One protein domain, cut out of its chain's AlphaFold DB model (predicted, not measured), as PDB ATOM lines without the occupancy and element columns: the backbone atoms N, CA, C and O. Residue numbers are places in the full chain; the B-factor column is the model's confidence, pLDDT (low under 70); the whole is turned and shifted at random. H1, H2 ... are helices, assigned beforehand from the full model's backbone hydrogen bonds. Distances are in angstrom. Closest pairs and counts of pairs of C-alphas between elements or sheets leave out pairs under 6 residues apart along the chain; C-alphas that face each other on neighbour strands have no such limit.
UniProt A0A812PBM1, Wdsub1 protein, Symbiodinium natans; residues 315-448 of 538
ATOM      1  N   ALA A 315       1.768 -25.179 -49.008       76.06
ATOM      2  CA  ALA A 315       1.440 -25.001 -47.588       76.06
ATOM      3  C   ALA A 315      -0.065 -24.755 -47.363       76.06
ATOM      4  O   ALA A 315      -0.689 -25.384 -46.503       76.06
ATOM      5  N   GLN A 316      -0.671 -23.885 -48.172       79.75
ATOM      6  CA  GLN A 316      -2.100 -23.578 -48.138       79.75
ATOM      7  C   GLN A 316      -2.927 -24.754 -48.661       79.75
ATOM      8  O   GLN A 316      -3.960 -25.064 -48.078       79.75
ATOM      9  N   LYS A 317      -2.451 -25.462 -49.692       83.94
ATOM     10  CA  LYS A 317      -3.075 -26.677 -50.232       83.94
ATOM     11  C   LYS A 317      -3.289 -27.722 -49.146       83.94
ATOM     12  O   LYS A 317      -4.394 -28.245 -49.036       83.94
ATOM     13  N   GLN A 318      -2.266 -27.992 -48.327       83.38
ATOM     14  CA  GLN A 318      -2.416 -28.912 -47.202       83.38
ATOM     15  C   GLN A 318      -3.512 -28.411 -46.264       83.38
ATOM     16  O   GLN A 318      -4.463 -29.141 -46.031       83.38
ATOM     17  N   LYS A 319      -3.427 -27.163 -45.784       85.50
ATOM     18  CA  LYS A 319      -4.415 -26.588 -44.854       85.50
ATOM     19  C   LYS A 319      -5.855 -26.671 -45.372       85.50
ATOM     20  O   LYS A 319      -6.719 -27.158 -44.653       85.50
ATOM     21  N   LEU A 320      -6.084 -26.262 -46.617       86.38
ATOM     22  CA  LEU A 320      -7.403 -26.258 -47.248       86.38
ATOM     23  C   LEU A 320      -7.984 -27.669 -47.390       86.38
ATOM     24  O   LEU A 320      -9.175 -27.848 -47.175       86.38
ATOM     25  N   LEU A 321      -7.162 -28.671 -47.725       86.56
ATOM     26  CA  LEU A 321      -7.624 -30.059 -47.830       86.56
ATOM     27  C   LEU A 321      -7.974 -30.669 -46.468       86.56
ATOM     28  O   LEU A 321      -8.888 -31.483 -46.403       86.56
ATOM     29  N   MET A 322      -7.282 -30.275 -45.393       84.38
ATOM     30  CA  MET A 322      -7.651 -30.710 -44.037       84.38
ATOM     31  C   MET A 322      -9.018 -30.143 -43.650       84.38
ATOM     32  O   MET A 322      -9.905 -30.901 -43.279       84.38
ATOM     33  N   GLU A 323      -9.207 -28.829 -43.822       86.25
ATOM     34  CA  GLU A 323     -10.491 -28.164 -43.562       86.25
ATOM     35  C   GLU A 323     -11.617 -28.754 -44.431       86.25
ATOM     36  O   GLU A 323     -12.733 -28.940 -43.958       86.25
ATOM     37  N   ALA A 324     -11.331 -29.099 -45.692       86.69
ATOM     38  CA  ALA A 324     -12.304 -29.724 -46.588       86.69
ATOM     39  C   ALA A 324     -12.715 -31.129 -46.122       86.69
ATOM     40  O   ALA A 324     -13.894 -31.467 -46.174       86.69
ATOM     41  N   TYR A 325     -11.759 -31.934 -45.653       85.38
ATOM     42  CA  TYR A 325     -12.020 -33.291 -45.175       85.38
ATOM     43  C   TYR A 325     -12.792 -33.308 -43.852       85.38
ATOM     44  O   TYR A 325     -13.682 -34.131 -43.682       85.38
ATOM     45  N   GLU A 326     -12.514 -32.371 -42.941       85.75
ATOM     46  CA  GLU A 326     -13.289 -32.215 -41.701       85.75
ATOM     47  C   GLU A 326     -14.757 -31.835 -41.963       85.75
ATOM     48  O   GLU A 326     -15.634 -32.152 -41.158       85.75
ATOM     49  N   LEU A 327     -15.035 -31.162 -43.084       84.94
ATOM     50  CA  LEU A 327     -16.391 -30.794 -43.496       84.94
ATOM     51  C   LEU A 327     -17.127 -31.928 -44.221       84.94
ATOM     52  O   LEU A 327     -18.334 -32.076 -44.024       84.94
ATOM     53  N   ASP A 328     -16.430 -32.704 -45.058       83.00
ATOM     54  CA  ASP A 328     -17.001 -33.832 -45.805       83.00
ATOM     55  C   ASP A 328     -16.007 -35.002 -45.922       83.00
ATOM     56  O   ASP A 328     -15.264 -35.139 -46.897       83.00
ATOM     57  N   GLU A 329     -16.024 -35.897 -44.928       81.44
ATOM     58  CA  GLU A 329     -15.194 -37.113 -44.922       81.44
ATOM     59  C   GLU A 329     -15.594 -38.108 -46.038       81.44
ATOM     60  O   GLU A 329     -14.825 -39.000 -46.416       81.44
ATOM     61  N   SER A 330     -16.810 -37.968 -46.584       80.75
ATOM     62  CA  SER A 330     -17.412 -38.915 -47.527       80.75
ATOM     63  C   SER A 330     -17.029 -38.667 -48.990       80.75
ATOM     64  O   SER A 330     -17.123 -39.593 -49.806       80.75
ATOM     65  N   ASP A 331     -16.494 -37.491 -49.319       83.81
ATOM     66  CA  ASP A 331     -16.076 -37.150 -50.679       83.81
ATOM     67  C   ASP A 331     -14.776 -37.877 -51.084       83.81
ATOM     68  O   ASP A 331     -13.729 -37.777 -50.437       83.81
ATOM     69  N   ALA A 332     -14.844 -38.637 -52.180       84.50
ATOM     70  CA  ALA A 332     -13.719 -39.426 -52.673       84.50
ATOM     71  C   ALA A 332     -12.589 -38.568 -53.262       84.50
ATOM     72  O   ALA A 332     -11.422 -38.899 -53.063       84.50
ATOM     73  N   GLU A 333     -12.904 -37.463 -53.947       85.19
ATOM     74  CA  GLU A 333     -11.879 -36.605 -54.550       85.19
ATOM     75  C   GLU A 333     -11.063 -35.886 -53.471       85.19
ATOM     76  O   GLU A 333      -9.834 -35.818 -53.572       85.19
ATOM     77  N   ILE A 334     -11.733 -35.390 -52.422       85.69
ATOM     78  CA  ILE A 334     -11.074 -34.747 -51.275       85.69
ATOM     79  C   ILE A 334     -10.148 -35.739 -50.581       85.69
ATOM     80  O   ILE A 334      -8.982 -35.416 -50.333       85.69
ATOM     81  N   ARG A 335     -10.628 -36.963 -50.325       85.44
ATOM     82  CA  ARG A 335      -9.817 -38.021 -49.711       85.44
ATOM     83  C   ARG A 335      -8.578 -38.345 -50.527       85.44
ATOM     84  O   ARG A 335      -7.479 -38.289 -49.983       85.44
ATOM     85  N   THR A 336      -8.721 -38.645 -51.817       86.38
ATOM     86  CA  THR A 336      -7.573 -39.009 -52.660       86.38
ATOM     87  C   THR A 336      -6.552 -37.869 -52.732       86.38
ATOM     88  O   THR A 336      -5.349 -38.106 -52.588       86.38
ATOM     89  N   ALA A 337      -7.013 -36.621 -52.876       85.38
ATOM     90  CA  ALA A 337      -6.140 -35.451 -52.894       85.38
ATOM     91  C   ALA A 337      -5.417 -35.235 -51.552       85.38
ATOM     92  O   ALA A 337      -4.221 -34.930 -51.537       85.38
ATOM     93  N   LEU A 338      -6.115 -35.413 -50.426       86.19
ATOM     94  CA  LEU A 338      -5.536 -35.288 -49.091       86.19
ATOM     95  C   LEU A 338      -4.499 -36.385 -48.823       86.19
ATOM     96  O   LEU A 338      -3.402 -36.079 -48.357       86.19
ATOM     97  N   ILE A 339      -4.811 -37.640 -49.157       84.81
ATOM     98  CA  ILE A 339      -3.901 -38.783 -48.994       84.81
ATOM     99  C   ILE A 339      -2.598 -38.531 -49.750       84.81
ATOM    100  O   ILE A 339      -1.525 -38.732 -49.187       84.81
ATOM    101  N   GLN A 340      -2.669 -38.040 -50.990       85.94
ATOM    102  CA  GLN A 340      -1.475 -37.714 -51.768       85.94
ATOM    103  C   GLN A 340      -0.606 -36.659 -51.064       85.94
ATOM    104  O   GLN A 340       0.589 -36.873 -50.873       85.94
ATOM    105  N   VAL A 341      -1.204 -35.548 -50.624       85.12
ATOM    106  CA  VAL A 341      -0.462 -34.448 -49.982       85.12
ATOM    107  C   VAL A 341       0.132 -34.866 -48.636       85.12
ATOM    108  O   VAL A 341       1.262 -34.494 -48.322       85.12
ATOM    109  N   LEU A 342      -0.602 -35.638 -47.832       83.12
ATOM    110  CA  LEU A 342      -0.116 -36.115 -46.537       83.12
ATOM    111  C   LEU A 342       0.969 -37.194 -46.689       83.12
ATOM    112  O   LEU A 342       1.897 -37.203 -45.887       83.12
ATOM    113  N   ARG A 343       0.911 -38.049 -47.723       82.75
ATOM    114  CA  ARG A 343       1.996 -38.998 -48.044       82.75
ATOM    115  C   ARG A 343       3.282 -38.268 -48.420       82.75
ATOM    116  O   ARG A 343       4.321 -38.555 -47.843       82.75
ATOM    117  N   GLU A 344       3.199 -37.281 -49.312       82.69
ATOM    118  CA  GLU A 344       4.352 -36.445 -49.675       82.69
ATOM    119  C   GLU A 344       4.936 -35.707 -48.458       82.69
ATOM    120  O   GLU A 344       6.147 -35.520 -48.362       82.69
ATOM    121  N   ALA A 345       4.081 -35.269 -47.527       80.12
ATOM    122  CA  ALA A 345       4.523 -34.617 -46.300       80.12
ATOM    123  C   ALA A 345       5.233 -35.594 -45.348       80.12
ATOM    124  O   ALA A 345       6.267 -35.229 -44.796       80.12
ATOM    125  N   LEU A 346       4.719 -36.822 -45.208       78.69
ATOM    126  CA  LEU A 346       5.330 -37.882 -44.400       78.69
ATOM    127  C   LEU A 346       6.692 -38.322 -44.962       78.69
ATOM    128  O   LEU A 346       7.607 -38.620 -44.206       78.69
ATOM    129  N   GLU A 347       6.847 -38.349 -46.288       76.69
ATOM    130  CA  GLU A 347       8.123 -38.676 -46.939       76.69
ATOM    131  C   GLU A 347       9.182 -37.581 -46.791       76.69
ATOM    132  O   GLU A 347      10.373 -37.882 -46.804       76.69
ATOM    133  N   GLY A 348       8.759 -36.321 -46.655       69.88
ATOM    134  CA  GLY A 348       9.650 -35.177 -46.466       69.88
ATOM    135  C   GLY A 348      10.002 -34.872 -45.006       69.88
ATOM    136  O   GLY A 348      10.900 -34.067 -44.767       69.88
ATOM    137  N   SER A 349       9.305 -35.467 -44.033       62.44
ATOM    138  CA  SER A 349       9.550 -35.253 -42.604       62.44
ATOM    139  C   SER A 349      10.409 -36.371 -42.013       62.44
ATOM    140  O   SER A 349       9.965 -37.509 -41.913       62.44
ATOM    141  N   GLU A 350      11.606 -36.040 -41.524       46.75
ATOM    142  CA  GLU A 350      12.454 -36.963 -40.745       46.75
ATOM    143  C   GLU A 350      11.995 -37.111 -39.269       46.75
ATOM    144  O   GLU A 350      12.749 -37.594 -38.425       46.75
ATOM    145  N   GLY A 351      10.771 -36.689 -38.917       54.09
ATOM    146  CA  GLY A 351      10.279 -36.655 -37.532       54.09
ATOM    147  C   GLY A 351       8.766 -36.429 -37.373       54.09
ATOM    148  O   GLY A 351       8.022 -36.496 -38.346       54.09
ATOM    149  N   ASP A 352       8.356 -36.182 -36.118       53.06
ATOM    150  CA  ASP A 352       6.984 -36.120 -35.561       53.06
ATOM    151  C   ASP A 352       5.918 -35.572 -36.534       53.06
ATOM    152  O   ASP A 352       5.846 -34.369 -36.794       53.06
ATOM    153  N   PHE A 353       5.080 -36.458 -37.077       66.56
ATOM    154  CA  PHE A 353       3.976 -36.080 -37.956       66.56
ATOM    155  C   PHE A 353       2.686 -35.983 -37.136       66.56
ATOM    156  O   PHE A 353       1.951 -36.951 -36.970       66.56
ATOM    157  N   ASP A 354       2.351 -34.784 -36.661       67.56
ATOM    158  CA  ASP A 354       1.162 -34.546 -35.814       67.56
ATOM    159  C   ASP A 354      -0.189 -34.894 -36.482       67.56
ATOM    160  O   ASP A 354      -1.243 -34.838 -35.850       67.56
ATOM    161  N   LYS A 355      -0.185 -35.229 -37.778       74.00
ATOM    162  CA  LYS A 355      -1.379 -35.443 -38.610       74.00
ATOM    163  C   LYS A 355      -1.567 -36.900 -39.048       74.00
ATOM    164  O   LYS A 355      -2.366 -37.160 -39.950       74.00
ATOM    165  N   GLU A 356      -0.864 -37.848 -38.420       77.62
ATOM    166  CA  GLU A 356      -0.993 -39.287 -38.710       77.62
ATOM    167  C   GLU A 356      -2.431 -39.783 -38.565       77.62
ATOM    168  O   GLU A 356      -2.926 -40.473 -39.451       77.62
ATOM    169  N   ASP A 357      -3.136 -39.369 -37.510       79.94
ATOM    170  CA  ASP A 357      -4.521 -39.781 -37.252       79.94
ATOM    171  C   ASP A 357      -5.453 -39.517 -38.438       79.94
ATOM    172  O   ASP A 357      -6.311 -40.337 -38.768       79.94
ATOM    173  N   MET A 358      -5.306 -38.356 -39.075       80.25
ATOM    174  CA  MET A 358      -6.166 -37.953 -40.182       80.25
ATOM    175  C   MET A 358      -5.788 -38.674 -41.478       80.25
ATOM    176  O   MET A 358      -6.676 -39.093 -42.219       80.25
ATOM    177  N   LEU A 359      -4.488 -38.894 -41.718       81.88
ATOM    178  CA  LEU A 359      -4.019 -39.739 -42.821       81.88
ATOM    179  C   LEU A 359      -4.565 -41.167 -42.684       81.88
ATOM    180  O   LEU A 359      -5.075 -41.729 -43.650       81.88
ATOM    181  N   LEU A 360      -4.494 -41.741 -41.482       81.81
ATOM    182  CA  LEU A 360      -4.961 -43.097 -41.212       81.81
ATOM    183  C   LEU A 360      -6.479 -43.209 -41.373       81.81
ATOM    184  O   LEU A 360      -6.942 -44.140 -42.028       81.81
ATOM    185  N   ARG A 361      -7.254 -42.241 -40.864       81.69
ATOM    186  CA  ARG A 361      -8.709 -42.180 -41.092       81.69
ATOM    187  C   ARG A 361      -9.059 -42.165 -42.581       81.69
ATOM    188  O   ARG A 361      -9.902 -42.952 -43.004       81.69
ATOM    189  N   ALA A 362      -8.376 -41.334 -43.369       79.19
ATOM    190  CA  ALA A 362      -8.617 -41.241 -44.807       79.19
ATOM    191  C   ALA A 362      -8.254 -42.540 -45.557       79.19
ATOM    192  O   ALA A 362      -8.986 -42.945 -46.456       79.19
ATOM    193  N   LEU A 363      -7.162 -43.215 -45.172       81.69
ATOM    194  CA  LEU A 363      -6.731 -44.485 -45.777       81.69
ATOM    195  C   LEU A 363      -7.675 -45.650 -45.449       81.69
ATOM    196  O   LEU A 363      -7.987 -46.453 -46.331       81.69
ATOM    197  N   PHE A 364      -8.143 -45.746 -44.200       81.12
ATOM    198  CA  PHE A 364      -9.082 -46.797 -43.800       81.12
ATOM    199  C   PHE A 364     -10.412 -46.686 -44.545       81.12
ATOM    200  O   PHE A 364     -10.919 -47.701 -45.007       81.12
ATOM    201  N   ALA A 365     -10.915 -45.469 -44.763       77.56
ATOM    202  CA  ALA A 365     -12.156 -45.245 -45.503       77.56
ATOM    203  C   ALA A 365     -12.109 -45.697 -46.981       77.56
ATOM    204  O   ALA A 365     -13.161 -45.887 -47.586       77.56
ATOM    205  N   GLU A 366     -10.922 -45.836 -47.587       70.25
ATOM    206  CA  GLU A 366     -10.782 -46.188 -49.007       70.25
ATOM    207  C   GLU A 366     -10.690 -47.701 -49.245       70.25
ATOM    208  O   GLU A 366     -11.361 -48.222 -50.131       70.25
ATOM    209  N   ASN A 367      -9.857 -48.410 -48.476       69.62
ATOM    210  CA  ASN A 367      -9.507 -49.808 -48.764       69.62
ATOM    211  C   ASN A 367      -9.451 -50.717 -47.522       69.62
ATOM    212  O   ASN A 367      -8.967 -51.846 -47.630       69.62
ATOM    213  N   ASP A 368      -9.849 -50.228 -46.337       69.19
ATOM    214  CA  ASP A 368      -9.669 -50.895 -45.031       69.19
ATOM    215  C   ASP A 368      -8.211 -51.329 -44.733       69.19
ATOM    216  O   ASP A 368      -7.926 -52.083 -43.792       69.19
ATOM    217  N   LYS A 369      -7.252 -50.867 -45.544       76.12
ATOM    218  CA  LYS A 369      -5.855 -51.297 -45.540       76.12
ATOM    219  C   LYS A 369      -4.917 -50.128 -45.746       76.12
ATOM    220  O   LYS A 369      -5.107 -49.308 -46.642       76.12
ATOM    221  N   ILE A 370      -3.864 -50.103 -44.940       80.19
ATOM    222  CA  ILE A 370      -2.776 -49.147 -45.075       80.19
ATOM    223  C   ILE A 370      -1.706 -49.775 -45.977       80.19
ATOM    224  O   ILE A 370      -1.343 -50.933 -45.764       80.19
ATOM    225  N   PRO A 371      -1.206 -49.047 -46.992       79.19
ATOM    226  CA  PRO A 371      -0.109 -49.514 -47.834       79.19
ATOM    227  C   PRO A 371       1.120 -49.922 -47.013       79.19
ATOM    228  O   PRO A 371       1.532 -49.189 -46.110       79.19
ATOM    229  N   GLU A 372       1.730 -51.056 -47.361       75.31
ATOM    230  CA  GLU A 372       2.878 -51.623 -46.634       75.31
ATOM    231  C   GLU A 372       4.079 -50.664 -46.591       75.31
ATOM    232  O   GLU A 372       4.772 -50.600 -45.580       75.31
ATOM    233  N   ASP A 373       4.248 -49.828 -47.621       77.69
ATOM    234  CA  ASP A 373       5.325 -48.831 -47.725       77.69
ATOM    235  C   ASP A 373       5.262 -47.728 -46.650       77.69
ATOM    236  O   ASP A 373       6.266 -47.072 -46.356       77.69
ATOM    237  N   LEU A 374       4.078 -47.495 -46.070       77.19
ATOM    238  CA  LEU A 374       3.848 -46.443 -45.074       77.19
ATOM    239  C   LEU A 374       4.006 -46.953 -43.641       77.19
ATOM    240  O   LEU A 374       4.362 -46.170 -42.762       77.19
ATOM    241  N   LEU A 375       3.796 -48.251 -43.395       78.44
ATOM    242  CA  LEU A 375       3.849 -48.847 -42.054       78.44
ATOM    243  C   LEU A 375       5.180 -48.603 -41.313       78.44
ATOM    244  O   LEU A 375       5.125 -48.349 -40.109       78.44
ATOM    245  N   PRO A 376       6.363 -48.614 -41.959       77.38
ATOM    246  CA  PRO A 376       7.629 -48.333 -41.278       77.38
ATOM    247  C   PRO A 376       7.814 -46.860 -40.888       77.38
ATOM    248  O   PRO A 376       8.579 -46.574 -39.974       77.38
ATOM    249  N   LYS A 377       7.134 -45.928 -41.572       77.19
ATOM    250  CA  LYS A 377       7.348 -44.476 -41.432       77.19
ATOM    251  C   LYS A 377       6.444 -43.815 -40.381       77.19
ATOM    252  O   LYS A 377       6.628 -42.643 -40.083       77.19
ATOM    253  N   LEU A 378       5.473 -44.546 -39.830       79.69
ATOM    254  CA  LEU A 378       4.533 -44.031 -38.827       79.69
ATOM    255  C   LEU A 378       5.175 -43.950 -37.431       79.69
ATOM    256  O   LEU A 378       5.713 -44.949 -36.935       79.69
ATOM    257  N   SER A 379       5.038 -42.791 -36.781       74.62
ATOM    258  CA  SER A 379       5.455 -42.511 -35.400       74.62
ATOM    259  C   SER A 379       4.472 -43.032 -34.340       74.62
ATOM    260  O   SER A 379       4.871 -43.237 -33.194       74.62
ATOM    261  N   LEU A 380       3.221 -43.324 -34.730       76.06
ATOM    262  CA  LEU A 380       2.170 -43.988 -33.944       76.06
ATOM    263  C   LEU A 380       1.714 -43.239 -32.681       76.06
ATOM    264  O   LEU A 380       1.179 -43.845 -31.751       76.06
ATOM    265  N   LYS A 381       1.850 -41.912 -32.648       73.19
ATOM    266  CA  LYS A 381       1.286 -41.066 -31.580       73.19
ATOM    267  C   LYS A 381      -0.198 -40.771 -31.827       73.19
ATOM    268  O   LYS A 381      -0.590 -39.626 -32.047       73.19
ATOM    269  N   LEU A 382      -1.013 -41.820 -31.801       76.06
ATOM    270  CA  LEU A 382      -2.434 -41.744 -32.140       76.06
ATOM    271  C   LEU A 382      -3.246 -41.146 -30.983       76.06
ATOM    272  O   LEU A 382      -3.038 -41.514 -29.829       76.06
ATOM    273  N   LYS A 383      -4.178 -40.232 -31.264       72.00
ATOM    274  CA  LYS A 383      -5.037 -39.612 -30.229       72.00
ATOM    275  C   LYS A 383      -6.526 -39.715 -30.535       72.00
ATOM    276  O   LYS A 383      -7.335 -39.767 -29.618       72.00
ATOM    277  N   THR A 384      -6.892 -39.703 -31.812       75.69
ATOM    278  CA  THR A 384      -8.277 -39.511 -32.277       75.69
ATOM    279  C   THR A 384      -8.792 -40.643 -33.168       75.69
ATOM    280  O   THR A 384      -9.906 -40.564 -33.684       75.69
ATOM    281  N   LEU A 385      -7.994 -41.695 -33.384       82.25
ATOM    282  CA  LEU A 385      -8.358 -42.802 -34.267       82.25
ATOM    283  C   LEU A 385      -9.432 -43.707 -33.615       82.25
ATOM    284  O   LEU A 385      -9.285 -44.077 -32.449       82.25
ATOM    285  N   PRO A 386     -10.498 -44.105 -34.343       85.19
ATOM    286  CA  PRO A 386     -11.523 -44.998 -33.808       85.19
ATOM    287  C   PRO A 386     -10.956 -46.363 -33.371       85.19
ATOM    288  O   PRO A 386     -10.118 -46.922 -34.086       85.19
ATOM    289  N   PRO A 387     -11.478 -46.979 -32.288       85.88
ATOM    290  CA  PRO A 387     -10.979 -48.256 -31.757       85.88
ATOM    291  C   PRO A 387     -10.929 -49.394 -32.789       85.88
ATOM    292  O   PRO A 387     -10.001 -50.203 -32.807       85.88
ATOM    293  N   GLN A 388     -11.902 -49.436 -33.704       86.88
ATOM    294  CA  GLN A 388     -11.963 -50.433 -34.778       86.88
ATOM    295  C   GLN A 388     -10.792 -50.293 -35.762       86.88
ATOM    296  O   GLN A 388     -10.162 -51.288 -36.126       86.88
ATOM    297  N   HIS A 389     -10.462 -49.056 -36.144       86.88
ATOM    298  CA  HIS A 389      -9.334 -48.754 -37.023       86.88
ATOM    299  C   HIS A 389      -7.996 -48.982 -36.309       86.88
ATOM    300  O   HIS A 389      -7.079 -49.534 -36.914       86.88
ATOM    301  N   CYS A 390      -7.894 -48.665 -35.012       85.81
ATOM    302  CA  CYS A 390      -6.721 -48.998 -34.197       85.81
ATOM    303  C   CYS A 390      -6.447 -50.510 -34.196       85.81
ATOM    304  O   CYS A 390      -5.320 -50.940 -34.435       85.81
ATOM    305  N   LEU A 391      -7.475 -51.345 -34.009       86.12
ATOM    306  CA  LEU A 391      -7.313 -52.802 -34.032       86.12
ATOM    307  C   LEU A 391      -6.914 -53.331 -35.423       86.12
ATOM    308  O   LEU A 391      -6.111 -54.262 -35.526       86.12
ATOM    309  N   ALA A 392      -7.458 -52.752 -36.498       86.31
ATOM    310  CA  ALA A 392      -7.072 -53.098 -37.867       86.31
ATOM    311  C   ALA A 392      -5.610 -52.715 -38.163       86.31
ATOM    312  O   ALA A 392      -4.862 -53.528 -38.713       86.31
ATOM    313  N   LEU A 393      -5.184 -51.525 -37.723       86.81
ATOM    314  CA  LEU A 393      -3.802 -51.051 -37.812       86.81
ATOM    315  C   LEU A 393      -2.846 -51.954 -37.028       86.81
ATOM    316  O   LEU A 393      -1.823 -52.372 -37.561       86.81
ATOM    317  N   ALA A 394      -3.204 -52.327 -35.798       86.44
ATOM    318  CA  ALA A 394      -2.405 -53.221 -34.963       86.44
ATOM    319  C   ALA A 394      -2.138 -54.577 -35.637       86.44
ATOM    320  O   ALA A 394      -1.015 -55.085 -35.618       86.44
ATOM    321  N   LYS A 395      -3.156 -55.152 -36.291       86.00
ATOM    322  CA  LYS A 395      -3.010 -56.397 -37.063       86.00
ATOM    323  C   LYS A 395      -2.051 -56.231 -38.239       86.00
ATOM    324  O   LYS A 395      -1.214 -57.103 -38.453       86.00
ATOM    325  N   GLN A 396      -2.137 -55.119 -38.965       86.50
ATOM    326  CA  GLN A 396      -1.245 -54.834 -40.094       86.50
ATOM    327  C   GLN A 396       0.201 -54.590 -39.636       86.50
ATOM    328  O   GLN A 396       1.119 -55.142 -40.235       86.50
ATOM    329  N   LEU A 397       0.412 -53.873 -38.526       86.00
ATOM    330  CA  LEU A 397       1.739 -53.686 -37.918       86.00
ATOM    331  C   LEU A 397       2.367 -55.011 -37.477       86.00
ATOM    332  O   LEU A 397       3.560 -55.222 -37.680       86.00
ATOM    333  N   SER A 398       1.568 -55.925 -36.919       83.88
ATOM    334  CA  SER A 398       2.028 -57.269 -36.551       83.88
ATOM    335  C   SER A 398       2.484 -58.084 -37.769       83.88
ATOM    336  O   SER A 398       3.509 -58.765 -37.704       83.88
ATOM    337  N   CYS A 399       1.766 -57.979 -38.894       83.31
ATOM    338  CA  CYS A 399       2.159 -58.608 -40.158       83.31
ATOM    339  C   CYS A 399       3.427 -57.983 -40.767       83.31
ATOM    340  O   CYS A 399       4.200 -58.697 -41.397       83.31
ATOM    341  N   ALA A 400       3.663 -56.687 -40.545       81.75
ATOM    342  CA  ALA A 400       4.837 -55.942 -41.016       81.75
ATOM    343  C   ALA A 400       6.039 -55.979 -40.040       81.75
ATOM    344  O   ALA A 400       6.882 -55.087 -40.055       81.75
ATOM    345  N   ASP A 401       6.097 -56.987 -39.163       80.75
ATOM    346  CA  ASP A 401       7.158 -57.234 -38.167       80.75
ATOM    347  C   ASP A 401       7.334 -56.155 -37.067       80.75
ATOM    348  O   ASP A 401       8.233 -56.240 -36.232       80.75
ATOM    349  N   ARG A 402       6.413 -55.186 -36.954       84.62
ATOM    350  CA  ARG A 402       6.338 -54.194 -35.857       84.62
ATOM    351  C   ARG A 402       5.411 -54.658 -34.724       84.62
ATOM    352  O   ARG A 402       4.490 -53.952 -34.315       84.62
ATOM    353  N   LYS A 403       5.635 -55.866 -34.198       83.69
ATOM    354  CA  LYS A 403       4.718 -56.527 -33.240       83.69
ATOM    355  C   LYS A 403       4.541 -55.781 -31.914       83.69
ATOM    356  O   LYS A 403       3.425 -55.714 -31.408       83.69
ATOM    357  N   VAL A 404       5.613 -55.189 -31.385       85.62
ATOM    358  CA  VAL A 404       5.584 -54.419 -30.125       85.62
ATOM    359  C   VAL A 404       4.724 -53.164 -30.274       85.62
ATOM    360  O   VAL A 404       3.898 -52.855 -29.416       85.62
ATOM    361  N   ASP A 405       4.872 -52.461 -31.393       85.31
ATOM    362  CA  ASP A 405       4.075 -51.272 -31.683       85.31
ATOM    363  C   ASP A 405       2.616 -51.635 -31.988       85.31
ATOM    364  O   ASP A 405       1.699 -50.974 -31.502       85.31
ATOM    365  N   GLY A 406       2.389 -52.736 -32.713       85.62
ATOM    366  CA  GLY A 406       1.054 -53.295 -32.926       85.62
ATOM    367  C   GLY A 406       0.349 -53.640 -31.612       85.62
ATOM    368  O   GLY A 406      -0.822 -53.306 -31.443       85.62
ATOM    369  N   ALA A 407       1.065 -54.221 -30.643       86.38
ATOM    370  CA  ALA A 407       0.518 -54.513 -29.321       86.38
ATOM    371  C   ALA A 407       0.100 -53.238 -28.569       86.38
ATOM    372  O   ALA A 407      -0.991 -53.205 -28.007       86.38
ATOM    373  N   LYS A 408       0.910 -52.169 -28.607       87.38
ATOM    374  CA  LYS A 408       0.558 -50.870 -27.996       87.38
ATOM    375  C   LYS A 408      -0.707 -50.272 -28.613       87.38
ATOM    376  O   LYS A 408      -1.617 -49.885 -27.887       87.38
ATOM    377  N   VAL A 409      -0.806 -50.258 -29.943       87.50
ATOM    378  CA  VAL A 409      -1.997 -49.746 -30.646       87.50
ATOM    379  C   VAL A 409      -3.235 -50.608 -30.351       87.50
ATOM    380  O   VAL A 409      -4.339 -50.080 -30.223       87.50
ATOM    381  N   ALA A 410      -3.076 -51.927 -30.193       87.50
ATOM    382  CA  ALA A 410      -4.170 -52.819 -29.806       87.50
ATOM    383  C   ALA A 410      -4.646 -52.594 -28.358       87.50
ATOM    384  O   ALA A 410      -5.846 -52.690 -28.109       87.50
ATOM    385  N   VAL A 411      -3.747 -52.257 -27.425       87.38
ATOM    386  CA  VAL A 411      -4.119 -51.833 -26.062       87.38
ATOM    387  C   VAL A 411      -4.910 -50.526 -26.108       87.38
ATOM    388  O   VAL A 411      -6.004 -50.467 -25.559       87.38
ATOM    389  N   MET A 412      -4.443 -49.527 -26.864       85.50
ATOM    390  CA  MET A 412      -5.182 -48.268 -27.053       85.50
ATOM    391  C   MET A 412      -6.577 -48.495 -27.656       85.50
ATOM    392  O   MET A 412      -7.543 -47.837 -27.280       85.50
ATOM    393  N   ALA A 413      -6.709 -49.451 -28.584       87.25
ATOM    394  CA  ALA A 413      -8.008 -49.858 -29.110       87.25
ATOM    395  C   ALA A 413      -8.900 -50.460 -28.013       87.25
ATOM    396  O   ALA A 413     -10.084 -50.142 -27.943       87.25
ATOM    397  N   ALA A 414      -8.336 -51.326 -27.168       86.69
ATOM    398  CA  ALA A 414      -9.051 -51.998 -26.091       86.69
ATOM    399  C   ALA A 414      -9.599 -51.017 -25.046       86.69
ATOM    400  O   ALA A 414     -10.748 -51.160 -24.633       86.69
ATOM    401  N   GLU A 415      -8.817 -49.999 -24.684       85.94
ATOM    402  CA  GLU A 415      -9.230 -48.914 -23.783       85.94
ATOM    403  C   GLU A 415     -10.355 -48.047 -24.367       85.94
ATOM    404  O   GLU A 415     -11.171 -47.505 -23.625       85.94
ATOM    405  N   GLY A 416     -10.428 -47.927 -25.696       84.38
ATOM    406  CA  GLY A 416     -11.450 -47.137 -26.382       84.38
ATOM    407  C   GLY A 416     -12.772 -47.866 -26.661       84.38
ATOM    408  O   GLY A 416     -13.728 -47.224 -27.097       84.38
ATOM    409  N   PHE A 417     -12.861 -49.187 -26.462       86.00
ATOM    410  CA  PHE A 417     -14.101 -49.939 -26.689       86.00
ATOM    411  C   PHE A 417     -15.048 -49.857 -25.482       86.00
ATOM    412  O   PHE A 417     -14.701 -50.266 -24.380       86.00
ATOM    413  N   GLU A 418     -16.296 -49.436 -25.713       81.75
ATOM    414  CA  GLU A 418     -17.354 -49.480 -24.687       81.75
ATOM    415  C   GLU A 418     -17.858 -50.912 -24.411       81.75
ATOM    416  O   GLU A 418     -18.306 -51.233 -23.311       81.75
ATOM    417  N   ASP A 419     -17.793 -51.793 -25.415       83.88
ATOM    418  CA  ASP A 419     -18.186 -53.197 -25.292       83.88
ATOM    419  C   ASP A 419     -17.048 -54.043 -24.709       83.88
ATOM    420  O   ASP A 419     -15.977 -54.189 -25.303       83.88
ATOM    421  N   ALA A 420     -17.339 -54.695 -23.583       79.50
ATOM    422  CA  ALA A 420     -16.410 -55.579 -22.893       79.50
ATOM    423  C   ALA A 420     -15.906 -56.741 -23.773       79.50
ATOM    424  O   ALA A 420     -14.777 -57.196 -23.592       79.50
ATOM    425  N   ASN A 421     -16.697 -57.232 -24.739       82.31
ATOM    426  CA  ASN A 421     -16.254 -58.324 -25.611       82.31
ATOM    427  C   ASN A 421     -15.210 -57.861 -26.636       82.31
ATOM    428  O   ASN A 421     -14.225 -58.566 -26.864       82.31
ATOM    429  N   SER A 422     -15.411 -56.687 -27.227       84.94
ATOM    430  CA  SER A 422     -14.516 -56.054 -28.196       84.94
ATOM    431  C   SER A 422     -13.236 -55.583 -27.519       84.94
ATOM    432  O   SER A 422     -12.150 -55.874 -28.023       84.94
ATOM    433  N   ALA A 423     -13.348 -54.981 -26.330       85.75
ATOM    434  CA  ALA A 423     -12.205 -54.657 -25.482       85.75
ATOM    435  C   ALA A 423     -11.382 -55.917 -25.163       85.75
ATOM    436  O   ALA A 423     -10.174 -55.952 -25.388       85.75
ATOM    437  N   ARG A 424     -12.038 -57.013 -24.750       83.62
ATOM    438  CA  ARG A 424     -11.367 -58.298 -24.494       83.62
ATOM    439  C   ARG A 424     -10.683 -58.857 -25.739       83.62
ATOM    440  O   ARG A 424      -9.557 -59.339 -25.652       83.62
ATOM    441  N   ALA A 425     -11.348 -58.828 -26.891       86.00
ATOM    442  CA  ALA A 425     -10.766 -59.300 -28.144       86.00
ATOM    443  C   ALA A 425      -9.526 -58.478 -28.536       86.00
ATOM    444  O   ALA A 425      -8.540 -59.049 -29.008       86.00
ATOM    445  N   ALA A 426      -9.553 -57.165 -28.298       87.88
ATOM    446  CA  ALA A 426      -8.424 -56.274 -28.531       87.88
ATOM    447  C   ALA A 426      -7.258 -56.546 -27.562       87.88
ATOM    448  O   ALA A 426      -6.139 -56.741 -28.033       87.88
ATOM    449  N   TYR A 427      -7.508 -56.695 -26.254       88.81
ATOM    450  CA  TYR A 427      -6.479 -57.082 -25.273       88.81
ATOM    451  C   TYR A 427      -5.861 -58.455 -25.567       88.81
ATOM    452  O   TYR A 427      -4.643 -58.617 -25.514       88.81
ATOM    453  N   LEU A 428      -6.677 -59.442 -25.950       86.62
ATOM    454  CA  LEU A 428      -6.184 -60.758 -26.370       86.62
ATOM    455  C   LEU A 428      -5.307 -60.656 -27.619       86.62
ATOM    456  O   LEU A 428      -4.262 -61.301 -27.689       86.62
ATOM    457  N   SER A 429      -5.712 -59.843 -28.597       87.25
ATOM    458  CA  SER A 429      -4.910 -59.584 -29.792       87.25
ATOM    459  C   SER A 429      -3.588 -58.899 -29.435       87.25
ATOM    460  O   SER A 429      -2.552 -59.294 -29.963       87.25
ATOM    461  N   ALA A 430      -3.601 -57.926 -28.519       90.06
ATOM    462  CA  ALA A 430      -2.399 -57.248 -28.040       90.06
ATOM    463  C   ALA A 430      -1.427 -58.226 -27.361       90.06
ATOM    464  O   ALA A 430      -0.248 -58.264 -27.702       90.06
ATOM    465  N   PHE A 431      -1.935 -59.086 -26.473       87.12
ATOM    466  CA  PHE A 431      -1.137 -60.092 -25.768       87.12
ATOM    467  C   PHE A 431      -0.562 -61.168 -26.705       87.12
ATOM    468  O   PHE A 431       0.526 -61.699 -26.480       87.12
ATOM    469  N   GLN A 432      -1.281 -61.508 -27.780       86.94
ATOM    470  CA  GLN A 432      -0.773 -62.422 -28.809       86.94
ATOM    471  C   GLN A 432       0.368 -61.807 -29.628       86.94
ATOM    472  O   GLN A 432       1.257 -62.541 -30.059       86.94
ATOM    473  N   MET A 433       0.337 -60.490 -29.846       87.00
ATOM    474  CA  MET A 433       1.380 -59.758 -30.567       87.00
ATOM    475  C   MET A 433       2.632 -59.571 -29.706       87.00
ATOM    476  O   MET A 433       3.737 -59.822 -30.187       87.00
ATOM    477  N   ASP A 434       2.459 -59.196 -28.436       88.44
ATOM    478  CA  ASP A 434       3.540 -59.046 -27.466       88.44
ATOM    479  C   ASP A 434       3.146 -59.629 -26.101       88.44
ATOM    480  O   ASP A 434       2.368 -59.050 -25.341       88.44
ATOM    481  N   ARG A 435       3.734 -60.781 -25.768       83.00
ATOM    482  CA  ARG A 435       3.503 -61.468 -24.488       83.00
ATOM    483  C   ARG A 435       4.179 -60.792 -23.298       83.00
ATOM    484  O   ARG A 435       3.876 -61.152 -22.165       83.00
ATOM    485  N   GLN A 436       5.133 -59.893 -23.538       83.69
ATOM    486  CA  GLN A 436       5.856 -59.182 -22.482       83.69
ATOM    487  C   GLN A 436       5.168 -57.864 -22.100       83.69
ATOM    488  O   GLN A 436       5.530 -57.262 -21.090       83.69
ATOM    489  N   ASN A 437       4.158 -57.439 -22.864       86.25
ATOM    490  CA  ASN A 437       3.390 -56.237 -22.584       86.25
ATOM    491  C   ASN A 437       2.492 -56.436 -21.346       86.25
ATOM    492  O   ASN A 437       1.534 -57.215 -21.364       86.25
ATOM    493  N   GLN A 438       2.819 -55.720 -20.267       84.88
ATOM    494  CA  GLN A 438       2.107 -55.800 -18.989       84.88
ATOM    495  C   GLN A 438       0.680 -55.253 -19.077       84.88
ATOM    496  O   GLN A 438      -0.218 -55.850 -18.489       84.88
ATOM    497  N   ASP A 439       0.449 -54.193 -19.852       84.62
ATOM    498  CA  ASP A 439      -0.872 -53.570 -19.990       84.62
ATOM    499  C   ASP A 439      -1.841 -54.520 -20.704       84.62
ATOM    500  O   ASP A 439      -2.979 -54.718 -20.274       84.62
ATOM    501  N   ALA A 440      -1.358 -55.212 -21.742       85.44
ATOM    502  CA  ALA A 440      -2.125 -56.251 -22.422       85.44
ATOM    503  C   ALA A 440      -2.447 -57.432 -21.491       85.44
ATOM    504  O   ALA A 440      -3.558 -57.960 -21.518       85.44
ATOM    505  N   PHE A 441      -1.494 -57.845 -20.653       83.19
ATOM    506  CA  PHE A 441      -1.690 -58.929 -19.689       83.19
ATOM    507  C   PHE A 441      -2.720 -58.570 -18.607       83.19
ATOM    508  O   PHE A 441      -3.621 -59.365 -18.335       83.19
ATOM    509  N   LEU A 442      -2.624 -57.368 -18.032       84.44
ATOM    510  CA  LEU A 442      -3.573 -56.864 -17.036       84.44
ATOM    511  C   LEU A 442      -4.984 -56.743 -17.624       84.44
ATOM    512  O   LEU A 442      -5.928 -57.277 -17.044       84.44
ATOM    513  N   GLY A 443      -5.118 -56.173 -18.826       82.06
ATOM    514  CA  GLY A 443      -6.411 -56.060 -19.504       82.06
ATOM    515  C   GLY A 443      -7.071 -57.413 -19.804       82.06
ATOM    516  O   GLY A 443      -8.295 -57.543 -19.724       82.06
ATOM    517  N   VAL A 444      -6.287 -58.463 -20.089       82.00
ATOM    518  CA  VAL A 444      -6.815 -59.833 -20.240       82.00
ATOM    519  C   VAL A 444      -7.303 -60.401 -18.902       82.00
ATOM    520  O   VAL A 444      -8.366 -61.025 -18.871       82.00
ATOM    521  N   ILE A 445      -6.568 -60.188 -17.805       81.94
ATOM    522  CA  ILE A 445      -6.975 -60.645 -16.466       81.94
ATOM    523  C   ILE A 445      -8.289 -59.988 -16.052       81.94
ATOM    524  O   ILE A 445      -9.219 -60.693 -15.651       81.94
ATOM    525  N   ASP A 446      -8.396 -58.671 -16.206       80.12
ATOM    526  CA  ASP A 446      -9.596 -57.920 -15.841       80.12
ATOM    527  C   ASP A 446     -10.806 -58.373 -16.668       80.12
ATOM    528  O   ASP A 446     -11.891 -58.623 -16.130       80.12
ATOM    529  N   ALA A 447     -10.612 -58.598 -17.970       74.25
ATOM    530  CA  ALA A 447     -11.661 -59.115 -18.842       74.25
ATOM    531  C   ALA A 447     -12.109 -60.542 -18.464       74.25
ATOM    532  O   ALA A 447     -13.290 -60.884 -18.595       74.25
ATOM    533  N   CYS A 448     -11.192 -61.389 -17.986       73.56
ATOM    534  CA  CYS A 448     -11.514 -62.710 -17.447       73.56
ATOM    535  C   CYS A 448     -12.264 -62.621 -16.109       73.56
ATOM    536  O   CYS A 448     -13.227 -63.364 -15.909       73.56
TER     537      CYS A 448
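Overview. This is residues 315 to 448 of the 538 residues of the protein "Wdsub1 protein" of Symbiodinium natans (UniProt A0A812PBM1). The model is an elongated series of helices, with the hairpin of H1 and H2, the longest helix, at one end, H3 packed at a slant on H2, and an up-and-down bundle of H4, H5, H6 and H7, each running against the one before, at the other end. Between H3 and H4, residues 368 to 386 run through the middle with no named element. The printed part has 134 residues, with seven named helices, H1 to H7 in chain order, and no named strand: all helix. It is compact, with a radius of gyration of the C-alphas of 15.7 A, and spans 50 by 30 by 22 A.

Arrangement. Begin at H2, residues 332 to 348; H1, residues 315 to 327, touches it, closest at the C-alphas of Leu 321 and Leu 338, 5.8 A, at a steep tilt of 42 degrees, opposite ways. H3, residues 356 to 367, touches H2 with residues 359 to 363 alone, closest at the C-alphas of Ala 362 and Arg 335, 6.0 A. H4, residues 387 to 399, is close to H3 but not clearly touching: the closest C-alphas, Phe 364 and His 389, are 7.1 A apart. H5, residues 403 to 416, is the hub; it forms hairpins with H4, closest C-alphas Ala 394 and Gly 406 at 4.0 A, and with H6, residues 420 to 433, closest C-alphas Ala 414 and Ala 423 at 4.2 A, each at a shallow tilt of 11 degrees. H7, residues 438 to 448, touches H6, closest at the C-alphas of Phe 431 and Ala 440, 5.2 A, and only just touches H5, with 3 pairs of C-alphas within 8 A, closest at Val 411 and Ala 440, 6.1 A. H2 is apart from H4. Every O i to N i+4 pair is within hydrogen-bond range in H1, H2, H4, H5, H6 and H7; in H3, 7 of 8 are.

Along the chain. Find C-alpha 332 at (-13.719, -39.426, -52.673); from there H2 runs 24.5 A to C-alpha 348. H1 starts at C-alpha 315, (1.440, -25.001, -47.588), and measures 19.2 A; H3 measures 16.9 A, H4 18.7 A, H5 19.9 A, H6 19.8 A. H7, 15.4 A, ends at C-alpha 448, (-11.514, -62.710, -17.447).

Size, cuts and confidence. Look at Gln 316 and Cys 448: their C-alphas, the two farthest apart, stand 50.6 A from each other. The printed part has no cut; the link from H3 to H4 is long. In the B-factor column, residues 348 to 354 and 367 to 368 are under 70.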